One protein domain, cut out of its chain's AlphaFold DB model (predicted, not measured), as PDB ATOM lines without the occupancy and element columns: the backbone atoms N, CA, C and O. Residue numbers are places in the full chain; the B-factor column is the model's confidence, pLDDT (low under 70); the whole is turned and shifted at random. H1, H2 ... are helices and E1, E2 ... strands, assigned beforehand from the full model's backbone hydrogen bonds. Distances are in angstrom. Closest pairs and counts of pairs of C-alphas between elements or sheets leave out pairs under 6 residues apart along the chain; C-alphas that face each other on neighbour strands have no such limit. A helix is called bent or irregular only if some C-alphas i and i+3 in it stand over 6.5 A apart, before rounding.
ATOM      1  N   LEU A  26      35.378  29.907  40.898       96.06
ATOM      2  CA  LEU A  26      34.422  28.853  40.559       96.06
ATOM      3  C   LEU A  26      33.408  28.699  41.702       96.06
ATOM      4  O   LEU A  26      33.794  28.488  42.851       96.06
ATOM      5  N   VAL A  27      32.124  28.806  41.376       96.06
ATOM      6  CA  VAL A  27      31.001  28.709  42.306       96.06
ATOM      7  C   VAL A  27      30.134  27.519  41.913       96.06
ATOM      8  O   VAL A  27      29.575  27.471  40.817       96.06
ATOM      9  N   GLU A  28      30.013  26.570  42.836       96.50
ATOM     10  CA  GLU A  28      29.177  25.379  42.699       96.50
ATOM     11  C   GLU A  28      27.797  25.634  43.311       96.50
ATOM     12  O   GLU A  28      27.678  26.051  44.466       96.50
ATOM     13  N   THR A  29      26.739  25.358  42.552       95.12
ATOM     14  CA  THR A  29      25.348  25.459  43.011       95.12
ATOM     15  C   THR A  29      24.604  24.153  42.749       95.12
ATOM     16  O   THR A  29      25.068  23.295  42.001       95.12
ATOM     17  N   SER A  30      23.396  24.006  43.296       95.06
ATOM     18  CA  SER A  30      22.522  22.870  42.958       95.06
ATOM     19  C   SER A  30      22.078  22.843  41.489       95.06
ATOM     20  O   SER A  30      21.573  21.820  41.035       95.06
ATOM     21  N   LEU A  31      22.249  23.949  40.754       95.19
ATOM     22  CA  LEU A  31      21.898  24.085  39.340       95.19
ATOM     23  C   LEU A  31      23.100  23.866  38.405       95.19
ATOM     24  O   LEU A  31      22.906  23.754  37.198       95.19
ATOM     25  N   GLY A  32      24.323  23.809  38.944       95.75
ATOM     26  CA  GLY A  32      25.560  23.662  38.179       95.75
ATOM     27  C   GLY A  32      26.694  24.566  38.662       95.75
ATOM     28  O   GLY A  32      26.536  25.342  39.612       95.75
ATOM     29  N   ALA A  33      27.828  24.452  37.973       96.19
ATOM     30  CA  ALA A  33      29.057  25.193  38.229       96.19
ATOM     31  C   ALA A  33      29.209  26.368  37.260       96.19
ATOM     32  O   ALA A  33      29.030  26.205  36.052       96.19
ATOM     33  N   VAL A  34      29.597  27.534  37.770       95.69
ATOM     34  CA  VAL A  34      29.911  28.725  36.967       95.69
ATOM     35  C   VAL A  34      31.088  29.476  37.566       95.69
ATOM     36  O   VAL A  34      31.454  29.263  38.717       95.69
ATOM     37  N   ARG A  35      31.686  30.377  36.795       94.50
ATOM     38  CA  ARG A  35      32.750  31.262  37.259       94.50
ATOM     39  C   ARG A  35      32.196  32.667  37.464       94.50
ATOM     40  O   ARG A  35      31.575  33.213  36.560       94.50
ATOM     41  N   VAL A  36      32.444  33.249  38.633       94.00
ATOM     42  CA  VAL A  36      32.121  34.644  38.953       94.00
ATOM     43  C   VAL A  36      33.415  35.445  38.974       94.00
ATOM     44  O   VAL A  36      34.356  35.079  39.673       94.00
ATOM     45  N   THR A  37      33.472  36.520  38.198       92.38
ATOM     46  CA  THR A  37      34.653  37.378  38.060       92.38
ATOM     47  C   THR A  37      34.280  38.806  38.421       92.38
ATOM     48  O   THR A  37      33.230  39.286  38.000       92.38
ATOM     49  N   GLU A  38      35.128  39.480  39.192       90.94
ATOM     50  CA  GLU A  38      34.988  40.915  39.429       90.94
ATOM     51  C   GLU A  38      35.388  41.691  38.173       90.94
ATOM     52  O   GLU A  38      36.445  41.447  37.591       90.94
ATOM     53  N   ASP A  39      34.540  42.630  37.772       88.06
ATOM     54  CA  ASP A  39      34.803  43.552  36.672       88.06
ATOM     55  C   ASP A  39      34.825  44.981  37.237       88.06
ATOM     56  O   ASP A  39      33.759  45.555  37.490       88.06
ATOM     57  N   PRO A  40      36.016  45.552  37.510       86.25
ATOM     58  CA  PRO A  40      36.138  46.899  38.064       86.25
ATOM     59  C   PRO A  40      35.719  47.987  37.066       86.25
ATOM     60  O   PRO A  40      35.365  49.089  37.487       86.25
ATOM     61  N   ASP A  41      35.734  47.680  35.768       84.62
ATOM     62  CA  ASP A  41      35.436  48.623  34.692       84.62
ATOM     63  C   ASP A  41      33.947  48.614  34.314       84.62
ATOM     64  O   ASP A  41      33.477  49.524  33.621       84.62
ATOM     65  N   LEU A  42      33.176  47.632  34.802       82.38
ATOM     66  CA  LEU A  42      31.735  47.573  34.593       82.38
ATOM     67  C   LEU A  42      31.062  48.812  35.194       82.38
ATOM     68  O   LEU A  42      30.884  48.934  36.405       82.38
ATOM     69  N   ALA A  43      30.653  49.722  34.313       82.81
ATOM     70  CA  ALA A  43      29.896  50.907  34.671       82.81
ATOM     71  C   ALA A  43      28.397  50.600  34.655       82.81
ATOM     72  O   ALA A  43      27.820  50.208  33.634       82.81
ATOM     73  N   ARG A  44      27.744  50.824  35.790       77.81
ATOM     74  CA  ARG A  44      26.294  50.732  35.946       77.81
ATOM     75  C   ARG A  44      25.752  52.109  36.256       77.81
ATOM     76  O   ARG A  44      26.412  52.919  36.885       77.81
ATOM     77  N   PHE A  45      24.549  52.380  35.791       80.50
ATOM     78  CA  PHE A  45      23.943  53.692  35.927       80.50
ATOM     79  C   PHE A  45      22.755  53.581  36.865       80.50
ATOM     80  O   PHE A  45      21.730  53.006  36.495       80.50
ATOM     81  N   SER A  46      22.916  54.106  38.075       74.56
ATOM     82  CA  SER A  46      21.895  54.086  39.117       74.56
ATOM     83  C   SER A  46      21.500  55.517  39.511       74.56
ATOM     84  O   SER A  46      22.253  56.480  39.310       74.56
ATOM     85  N   PRO A  47      20.287  55.695  40.046       79.62
ATOM     86  CA  PRO A  47      19.907  56.913  40.740       79.62
ATOM     87  C   PRO A  47      20.628  57.036  42.079       79.62
ATOM     88  O   PRO A  47      20.589  56.106  42.883       79.62
ATOM     89  N   VAL A  48      21.175  58.215  42.374       80.00
ATOM     90  CA  VAL A  48      21.726  58.529  43.701       80.00
ATOM     91  C   VAL A  48      20.894  59.629  44.349       80.00
ATOM     92  O   VAL A  48      20.643  60.673  43.745       80.00
ATOM     93  N   THR A  49      20.476  59.402  45.594       84.69
ATOM     94  CA  THR A  49      19.825  60.422  46.424       84.69
ATOM     95  C   THR A  49      20.886  61.141  47.250       84.69
ATOM     96  O   THR A  49      21.561  60.528  48.076       84.69
ATOM     97  N   LEU A  50      21.035  62.446  47.037       84.06
ATOM     98  CA  LEU A  50      21.926  63.293  47.824       84.06
ATOM     99  C   LEU A  50      21.383  63.505  49.245       84.06
ATOM    100  O   LEU A  50      20.190  63.362  49.504       84.06
ATOM    101  N   ALA A  51      22.246  63.960  50.160       85.19
ATOM    102  CA  ALA A  51      21.863  64.278  51.542       85.19
ATOM    103  C   ALA A  51      20.712  65.307  51.653       85.19
ATOM    104  O   ALA A  51      20.008  65.334  52.658       85.19
ATOM    105  N   GLY A  52      20.503  66.133  50.620       87.81
ATOM    106  CA  GLY A  52      19.398  67.097  50.529       87.81
ATOM    107  C   GLY A  52      18.077  66.534  49.987       87.81
ATOM    108  O   GLY A  52      17.134  67.298  49.813       87.81
ATOM    109  N   GLY A  53      18.000  65.235  49.680       85.44
ATOM    110  CA  GLY A  53      16.817  64.594  49.091       85.44
ATOM    111  C   GLY A  53      16.670  64.782  47.577       85.44
ATOM    112  O   GLY A  53      15.762  64.209  46.979       85.44
ATOM    113  N   GLU A  54      17.560  65.549  46.944       89.06
ATOM    114  CA  GLU A  54      17.657  65.636  45.488       89.06
ATOM    115  C   GLU A  54      18.141  64.304  44.904       89.06
ATOM    116  O   GLU A  54      19.011  63.640  45.472       89.06
ATOM    117  N   ARG A  55      17.577  63.920  43.760       85.94
ATOM    118  CA  ARG A  55      17.898  62.680  43.059       85.94
ATOM    119  C   ARG A  55      18.633  63.006  41.764       85.94
ATOM    120  O   ARG A  55      18.091  63.713  40.920       85.94
ATOM    121  N   ILE A  56      19.849  62.487  41.614       81.12
ATOM    122  CA  ILE A  56      20.660  62.623  40.400       81.12
ATOM    123  C   ILE A  56      20.532  61.337  39.587       81.12
ATOM    124  O   ILE A  56      20.761  60.245  40.111       81.12
ATOM    125  N   GLU A  57      20.181  61.468  38.306       81.12
ATOM    126  CA  GLU A  57      20.056  60.353  37.365       81.12
ATOM    127  C   GLU A  57      20.617  60.719  35.980       81.12
ATOM    128  O   GLU A  57      20.282  61.790  35.468       81.12
ATOM    129  N   PRO A  58      21.389  59.834  35.319       74.69
ATOM    130  CA  PRO A  58      22.055  58.638  35.848       74.69
ATOM    131  C   PRO A  58      23.474  58.932  36.388       74.69
ATOM    132  O   PRO A  58      24.245  59.636  35.735       74.69
ATOM    133  N   PHE A  59      23.855  58.355  37.535       77.69
ATOM    134  CA  PHE A  59      25.228  58.413  38.060       77.69
ATOM    135  C   PHE A  59      25.958  57.079  37.807       77.69
ATOM    136  O   PHE A  59      25.355  56.026  38.025       77.69
ATOM    137  N   PRO A  60      27.218  57.082  37.325       81.44
ATOM    138  CA  PRO A  60      27.966  55.851  37.106       81.44
ATOM    139  C   PRO A  60      28.497  55.274  38.427       81.44
ATOM    140  O   PRO A  60      29.281  55.905  39.132       81.44
ATOM    141  N   GLU A  61      28.115  54.040  38.724       80.94
ATOM    142  CA  GLU A  61      28.763  53.160  39.689       80.94
ATOM    143  C   GLU A  61      29.713  52.228  38.939       80.94
ATOM    144  O   GLU A  61      29.287  51.482  38.055       80.94
ATOM    145  N   PHE A  62      30.993  52.268  39.296       84.12
ATOM    146  CA  PHE A  62      31.996  51.354  38.760       84.12
ATOM    147  C   PHE A  62      32.109  50.120  39.641       84.12
ATOM    148  O   PHE A  62      31.902  50.183  40.856       84.12
ATOM    149  N   GLY A  63      32.472  49.010  39.018       86.69
ATOM    150  CA  GLY A  63      32.551  47.727  39.676       86.69
ATOM    151  C   GLY A  63      31.273  46.914  39.511       86.69
ATOM    152  O   GLY A  63      30.136  47.394  39.630       86.69
ATOM    153  N   GLY A  64      31.482  45.631  39.279       89.69
ATOM    154  CA  GLY A  64      30.429  44.643  39.267       89.69
ATOM    155  C   GLY A  64      30.969  43.233  39.161       89.69
ATOM    156  O   GLY A  64      32.149  42.969  39.394       89.69
ATOM    157  N   LEU A  65      30.060  42.326  38.838       91.81
ATOM    158  CA  LEU A  65      30.339  40.905  38.734       91.81
ATOM    159  C   LEU A  65      29.891  40.408  37.369       91.81
ATOM    160  O   LEU A  65      28.820  40.780  36.892       91.81
ATOM    161  N   VAL A  66      30.688  39.531  36.775       92.44
ATOM    162  CA  VAL A  66      30.384  38.830  35.529       92.44
ATOM    163  C   VAL A  66      30.341  37.337  35.816       92.44
ATOM    164  O   VAL A  66      31.230  36.798  36.474       92.44
ATOM    165  N   VAL A  67      29.308  36.662  35.320       93.69
ATOM    166  CA  VAL A  67      29.115  35.222  35.489       93.69
ATOM    167  C   VAL A  67      29.291  34.523  34.153       93.69
ATOM    168  O   VAL A  67      28.483  34.701  33.251       93.69
ATOM    169  N   THR A  68      30.320  33.696  34.037       93.12
ATOM    170  CA  THR A  68      30.610  32.883  32.850       93.12
ATOM    171  C   THR A  68      30.472  31.399  33.176       93.12
ATOM    172  O   THR A  68      30.435  30.996  34.337       93.12
ATOM    173  N   GLY A  69      30.470  30.546  32.158       92.56
ATOM    174  CA  GLY A  69      30.683  29.115  32.329       92.56
ATOM    175  C   GLY A  69      31.997  28.813  33.072       92.56
ATOM    176  O   GLY A  69      32.875  29.679  33.183       92.56
ATOM    177  N   PRO A  70      32.166  27.581  33.579       92.44
ATOM    178  CA  PRO A  70      33.320  27.195  34.402       92.44
ATOM    179  C   PRO A  70      34.664  27.387  33.673       92.44
ATOM    180  O   PRO A  70      35.655  27.820  34.273       92.44
ATOM    181  N   GLU A  71      34.649  27.172  32.354       89.25
ATOM    182  CA  GLU A  71      35.781  27.350  31.436       89.25
ATOM    183  C   GLU A  71      35.931  28.791  30.907       89.25
ATOM    184  O   GLU A  71      36.771  29.052  30.052       89.25
ATOM    185  N   GLY A  72      35.111  29.736  31.382       87.00
ATOM    186  CA  GLY A  72      35.145  31.146  30.969       87.00
ATOM    187  C   GLY A  72      34.265  31.502  29.765       87.00
ATOM    188  O   GLY A  72      34.196  32.669  29.398       87.00
ATOM    189  N   GLY A  73      33.569  30.534  29.161       87.75
ATOM    190  CA  GLY A  73      32.635  30.791  28.056       87.75
ATOM    191  C   GLY A  73      31.366  31.533  28.488       87.75
ATOM    192  O   GLY A  73      30.990  31.510  29.658       87.75
ATOM    193  N   ALA A  74      30.672  32.166  27.547       89.00
ATOM    194  CA  ALA A  74      29.396  32.827  27.810       89.00
ATOM    195  C   ALA A  74      28.314  31.863  28.333       89.00
ATOM    196  O   ALA A  74      28.252  30.698  27.936       89.00
ATOM    197  N   LEU A  75      27.444  32.377  29.204       89.25
ATOM    198  CA  LEU A  75      26.212  31.702  29.616       89.25
ATOM    199  C   LEU A  75      25.053  32.103  28.707       89.25
ATOM    200  O   LEU A  75      25.026  33.213  28.184       89.25
ATOM    201  N   SER A  76      24.075  31.213  28.547       91.00
ATOM    202  CA  SER A  76      22.875  31.506  27.764       91.00
ATOM    203  C   SER A  76      21.890  32.395  28.534       91.00
ATOM    204  O   SER A  76      21.988  32.579  29.755       91.00
ATOM    205  N   PHE A  77      20.898  32.946  27.832       90.69
ATOM    206  CA  PHE A  77      19.826  33.720  28.465       90.69
ATOM    207  C   PHE A  77      18.964  32.839  29.391       90.69
ATOM    208  O   PHE A  77      18.432  33.294  30.404       90.69
ATOM    209  N   GLU A  78      18.852  31.555  29.082       93.94
ATOM    210  CA  GLU A  78      18.112  30.565  29.852       93.94
ATOM    211  C   GLU A  78      18.784  30.263  31.206       93.94
ATOM    212  O   GLU A  78      18.100  29.930  32.176       93.94
ATOM    213  N   ASP A  79      20.097  30.495  31.325       94.81
ATOM    214  CA  ASP A  79      20.895  30.234  32.533       94.81
ATOM    215  C   ASP A  79      20.742  31.306  33.632       94.81
ATOM    216  O   ASP A  79      21.500  31.329  34.606       94.81
ATOM    217  N   ARG A  80      19.738  32.190  33.538       95.38
ATOM    218  CA  ARG A  80      19.495  33.257  34.528       95.38
ATOM    219  C   ARG A  80      19.429  32.740  35.966       95.38
ATOM    220  O   ARG A  80      19.945  33.386  36.880       95.38
ATOM    221  N   ALA A  81      18.746  31.616  36.184       96.56
ATOM    222  CA  ALA A  81      18.569  31.044  37.520       96.56
ATOM    223  C   ALA A  81      19.896  30.534  38.098       96.56
ATOM    224  O   ALA A  81      20.179  30.767  39.273       96.56
ATOM    225  N   LEU A  82      20.726  29.911  37.257       96.44
ATOM    226  CA  LEU A  82      22.073  29.470  37.608       96.44
ATOM    227  C   LEU A  82      22.961  30.673  37.958       96.44
ATOM    228  O   LEU A  82      23.563  30.692  39.029       96.44
ATOM    229  N   ALA A  83      22.963  31.716  37.121       96.00
ATOM    230  CA  ALA A  83      23.715  32.941  37.387       96.00
ATOM    231  C   ALA A  83      23.272  33.629  38.691       96.00
ATOM    232  O   ALA A  83      24.108  34.021  39.502       96.00
ATOM    233  N   SER A  84      21.961  33.712  38.943       96.31
ATOM    234  CA  SER A  84      21.419  34.287  40.182       96.31
ATOM    235  C   SER A  84      21.848  33.488  41.417       96.31
ATOM    236  O   SER A  84      22.268  34.071  42.414       96.31
ATOM    237  N   ALA A  85      21.762  32.154  41.356       96.19
ATOM    238  CA  ALA A  85      22.154  31.281  42.459       96.19
ATOM    239  C   ALA A  85      23.653  31.396  42.765       96.19
ATOM    240  O   ALA A  85      24.040  31.470  43.930       96.19
ATOM    241  N   ALA A  86      24.486  31.459  41.726       96.50
ATOM    242  CA  ALA A  86      25.924  31.605  41.880       96.50
ATOM    243  C   ALA A  86      26.312  32.965  42.466       96.50
ATOM    244  O   ALA A  86      27.135  33.018  43.372       96.50
ATOM    245  N   LEU A  87      25.683  34.053  42.014       95.62
ATOM    246  CA  LEU A  87      25.912  35.385  42.575       95.62
ATOM    247  C   LEU A  87      25.474  35.473  44.038       95.62
ATOM    248  O   LEU A  87      26.206  36.014  44.860       95.62
ATOM    249  N   ALA A  88      24.324  34.887  44.382       95.06
ATOM    250  CA  ALA A  88      23.890  34.809  45.771       95.06
ATOM    251  C   ALA A  88      24.894  34.019  46.624       95.06
ATOM    252  O   ALA A  88      25.258  34.471  47.702       95.06
ATOM    253  N   ALA A  89      25.384  32.873  46.142       95.00
ATOM    254  CA  ALA A  89      26.390  32.086  46.854       95.00
ATOM    255  C   ALA A  89      27.725  32.838  47.006       95.00
ATOM    256  O   ALA A  89      28.294  32.856  48.096       95.00
ATOM    257  N   PHE A  90      28.189  33.502  45.943       94.25
ATOM    258  CA  PHE A  90      29.412  34.305  45.937       94.25
ATOM    259  C   PHE A  90      29.341  35.463  46.941       94.25
ATOM    260  O   PHE A  90      30.272  35.676  47.712       94.25
ATOM    261  N   CYS A  91      28.202  36.154  47.004       93.12
ATOM    262  CA  CYS A  91      27.965  37.274  47.914       93.12
ATOM    263  C   CYS A  91      27.457  36.852  49.310       93.12
ATOM    264  O   CYS A  91      26.817  37.643  50.004       93.12
ATOM    265  N   GLY A  92      27.693  35.607  49.744       91.44
ATOM    266  CA  GLY A  92      27.364  35.164  51.109       91.44
ATOM    267  C   GLY A  92      25.865  35.033  51.412       91.44
ATOM    268  O   GLY A  92      25.453  35.135  52.566       91.44
ATOM    269  N   GLY A  93      25.041  34.807  50.390       87.94
ATOM    270  CA  GLY A  93      23.593  34.587  50.466       87.94
ATOM    271  C   GLY A  93      22.742  35.756  49.963       87.94
ATOM    272  O   GLY A  93      21.536  35.585  49.777       87.94
ATOM    273  N   ALA A  94      23.336  36.925  49.716       87.19
ATOM    274  CA  ALA A  94      22.628  38.088  49.191       87.19
ATOM    275  C   ALA A  94      22.735  38.154  47.665       87.19
ATOM    276  O   ALA A  94      23.825  38.060  47.113       87.19
ATOM    277  N   LEU A  95      21.614  38.350  46.966       88.31
ATOM    278  CA  LEU A  95      21.660  38.579  45.524       88.31
ATOM    279  C   LEU A  95      22.107  40.030  45.260       88.31
ATOM    280  O   LEU A  95      21.436  40.949  45.741       88.31
ATOM    281  N   PRO A  96      23.200  40.263  44.511       86.94
ATOM    282  CA  PRO A  96      23.592  41.606  44.107       86.94
ATOM    283  C   PRO A  96      22.525  42.255  43.214       86.94
ATOM    284  O   PRO A  96      21.762  41.556  42.534       86.94
ATOM    285  N   PRO A  97      22.442  43.596  43.207       80.75
ATOM    286  CA  PRO A  97      21.437  44.309  42.436       80.75
ATOM    287  C   PRO A  97      21.688  44.199  40.926       80.75
ATOM    288  O   PRO A  97      22.800  43.933  40.462       80.75
ATOM    289  N   ASP A  98      20.630  44.464  40.159       83.38
ATOM    290  CA  ASP A  98      20.697  44.739  38.720       83.38
ATOM    291  C   ASP A  98      21.307  43.624  37.857       83.38
ATOM    292  O   ASP A  98      22.064  43.888  36.919       83.38
ATOM    293  N   LEU A  99      20.939  42.367  38.133       90.38
ATOM    294  CA  LEU A  99      21.283  41.244  37.263       90.38
ATOM    295  C   LEU A  99      20.774  41.486  35.831       90.38
ATOM    296  O   LEU A  99      19.568  41.575  35.584       90.38
ATOM    297  N   SER A 100      21.701  41.545  34.881       90.06
ATOM    298  CA  SER A 100      21.443  41.902  33.492       90.06
ATOM    299  C   SER A 100      22.219  41.014  32.522       90.06
ATOM    300  O   SER A 100      23.335  40.587  32.804       90.06
ATOM    301  N   TYR A 101      21.608  40.730  31.373       89.56
ATOM    302  CA  TYR A 101      22.216  39.959  30.292       89.56
ATOM    303  C   TYR A 101      22.741  40.928  29.235       89.56
ATOM    304  O   TYR A 101      21.953  41.663  28.634       89.56
ATOM    305  N   ARG A 102      24.062  41.001  29.062       80.06
ATOM    306  CA  ARG A 102      24.717  41.996  28.198       80.06
ATOM    307  C   ARG A 102      25.858  41.361  27.412       80.06
ATOM    308  O   ARG A 102      26.484  40.421  27.888       80.06
ATOM    309  N   GLY A 103      26.119  41.880  26.213       66.75
ATOM    310  CA  GLY A 103      27.259  41.476  25.385       66.75
ATOM    311  C   GLY A 103      28.586  41.666  26.122       66.75
ATOM    312  O   GLY A 103      28.844  42.758  26.620       66.75
ATOM    313  N   ALA A 104      29.410  40.624  26.176       60.75
ATOM    314  CA  ALA A 104      30.833  40.715  26.453       60.75
ATOM    315  C   ALA A 104      31.527  41.415  25.275       60.75
ATOM    316  O   ALA A 104      31.165  41.240  24.107       60.75
ATOM    317  N   LEU A 105      32.486  42.271  25.617       55.50
ATOM    318  CA  LEU A 105      33.001  43.341  24.762       55.50
ATOM    319  C   LEU A 105      33.888  42.860  23.598       55.50
ATOM    320  O   LEU A 105      34.086  43.628  22.658       55.50
ATOM    321  N   ASP A 106      34.354  41.606  23.605       51.62
ATOM    322  CA  ASP A 106      35.456  41.181  22.724       51.62
ATOM    323  C   ASP A 106      35.079  40.144  21.650       51.62
ATOM    324  O   ASP A 106      35.722  40.083  20.601       51.62
ATOM    325  N   ASP A 107      34.028  39.349  21.856       60.50
ATOM    326  CA  ASP A 107      33.615  38.259  20.956       60.50
ATOM    327  C   ASP A 107      32.133  38.323  20.539       60.50
ATOM    328  O   ASP A 107      31.669  37.511  19.734       60.50
ATOM    329  N   GLY A 108      31.384  39.304  21.055       60.12
ATOM    330  CA  GLY A 108      29.947  39.449  20.816       60.12
ATOM    331  C   GLY A 108      29.089  38.420  21.558       60.12
ATOM    332  O   GLY A 108      27.870  38.388  21.358       60.12
ATOM    333  N   ALA A 109      29.684  37.587  22.417       71.19
ATOM    334  CA  ALA A 109      28.946  36.640  23.233       71.19
ATOM    335  C   ALA A 109      28.278  37.383  24.395       71.19
ATOM    336  O   ALA A 109      28.886  38.232  25.025       71.19
ATOM    337  N   SER A 110      27.005  37.119  24.681       79.56
ATOM    338  CA  SER A 110      26.318  37.761  25.811       79.56
ATOM    339  C   SER A 110      26.497  36.959  27.090       79.56
ATOM    340  O   SER A 110      26.546  35.739  27.048       79.56
ATOM    341  N   THR A 111      26.596  37.640  28.225       87.75
ATOM    342  CA  THR A 111      26.790  37.008  29.525       87.75
ATOM    343  C   THR A 111      25.984  37.706  30.619       87.75
ATOM    344  O   THR A 111      25.456  38.808  30.429       87.75
ATOM    345  N   TRP A 112      25.859  37.052  31.772       93.00
ATOM    346  CA  TRP A 112      25.184  37.613  32.938       93.00
ATOM    347  C   TRP A 112      26.141  38.493  33.736       93.00
ATOM    348  O   TRP A 112      27.259  38.092  34.042       93.00
ATOM    349  N   SER A 113      25.687  39.690  34.094       91.62
ATOM    350  CA  SER A 113      26.436  40.645  34.911       91.62
ATOM    351  C   SER A 113      25.546  41.290  35.965       91.62
ATOM    352  O   SER A 113      24.340  41.437  35.758       91.62
ATOM    353  N   SER A 114      26.117  41.680  37.095       91.88
ATOM    354  CA  SER A 114      25.411  42.364  38.177       91.88
ATOM    355  C   SER A 114      26.267  43.465  38.780       91.88
ATOM    356  O   SER A 114      27.438  43.635  38.438       91.88
ATOM    357  N   GLY A 115      25.687  44.182  39.740       89.69
ATOM    358  CA  GLY A 115      26.478  44.986  40.652       89.69
ATOM    359  C   GLY A 115      27.430  44.218  41.545       89.69
ATOM    360  O   GLY A 115      27.417  42.982  41.536       89.69
TER     361      GLY A 115
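AT A GLANCE: This is residues 26 to 115 of the 127 residues of an uncharacterized protein of Histidinibacterium lentulum (UniProt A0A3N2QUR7). A twisted sheet of five strands curls round one helix, H1, and the long bent hairpin of E2 and E3 reaches well beyond it as an arm that makes the longest axis. E1 pairs with the beginning of E2, and the short hairpin of E4 and E5 pairs through E5 with the last part of E3, so that H1 is wrapped by the end of the sheet away from the arm's tip. The printed part has 90 residues, with named elements E1, E2, E3, H1, E4 and E5 along it. The sheet's order is E1, E2, E3, E5, E4, all antiparallel, and the class is mixed, helices and strands. The whole is only just compact, close to loose, with a radius of gyration of the C-alphas of 14.3 A, and spans 46 by 31 by 21 A.

IN THESE COORDINATES: E1 is residues 26 to 29, beginning at C-alpha 26 (34.422, 28.853, 40.559). E2, residues 32 to 49, is 38.1 A long and bends by 76 degrees at residue 40. E3, residues 55 to 68, is 34.0 A long and bends by 57 degrees at residue 62. H1, residues 77 to 90, is 19.9 A long and irregular: C-alphas 78 and 81 are 7.7 A apart. E4 is residues 100 to 103; E5 is residues 110 to 114, ending at C-alpha 114 (25.411, 42.364, 38.177).

HOW THE PARTS SIT: E1, E2 and E3 form a meander, each strand the antiparallel neighbour of the one before. The pairing is staggered: E2 pairs with E1 over residues 32 to 35 and with E3 over residues 35 to 49. N 27 and O 34 of the hairpin E1 and E2 are 2.8 A apart, within hydrogen-bond range. In the hairpin E2 and E3, N 37 and O 66 are 2.8 A apart and N 61 and O 44 2.7 A. Between E3 and E5, N 67 and O 112 are 2.8 A apart. In the hairpin E4 and E5, N 102 and O 111 are 2.9 A apart. E1 and E4 are the edge strands and are apart. H1 is on one face of the sheet, in two layers; its closest C-alphas to E1 are those of Ala 86 and Val 27, 5.9 A, and to E5 those of Ala 83 and Trp 112, 6.6 A. E3, H1 and E4 form a split strand-helix-strand unit, two strands of one sheet that are not neighbours, with the helix between them along the chain and E5 between them in the sheet, and its crossover is right-handed. In H1, 8 of 10 O i to N i+4 pairs are within hydrogen-bond range.

THE WHOLE: The two C-alphas farthest apart, those of Gly 52 and Glu 71, are 47.0 A apart. The printed part has no cut and no long link. The mean pLDDT of the printed part is 86.9; residues 103 to 108, of which 103 belongs to E4, are under 70.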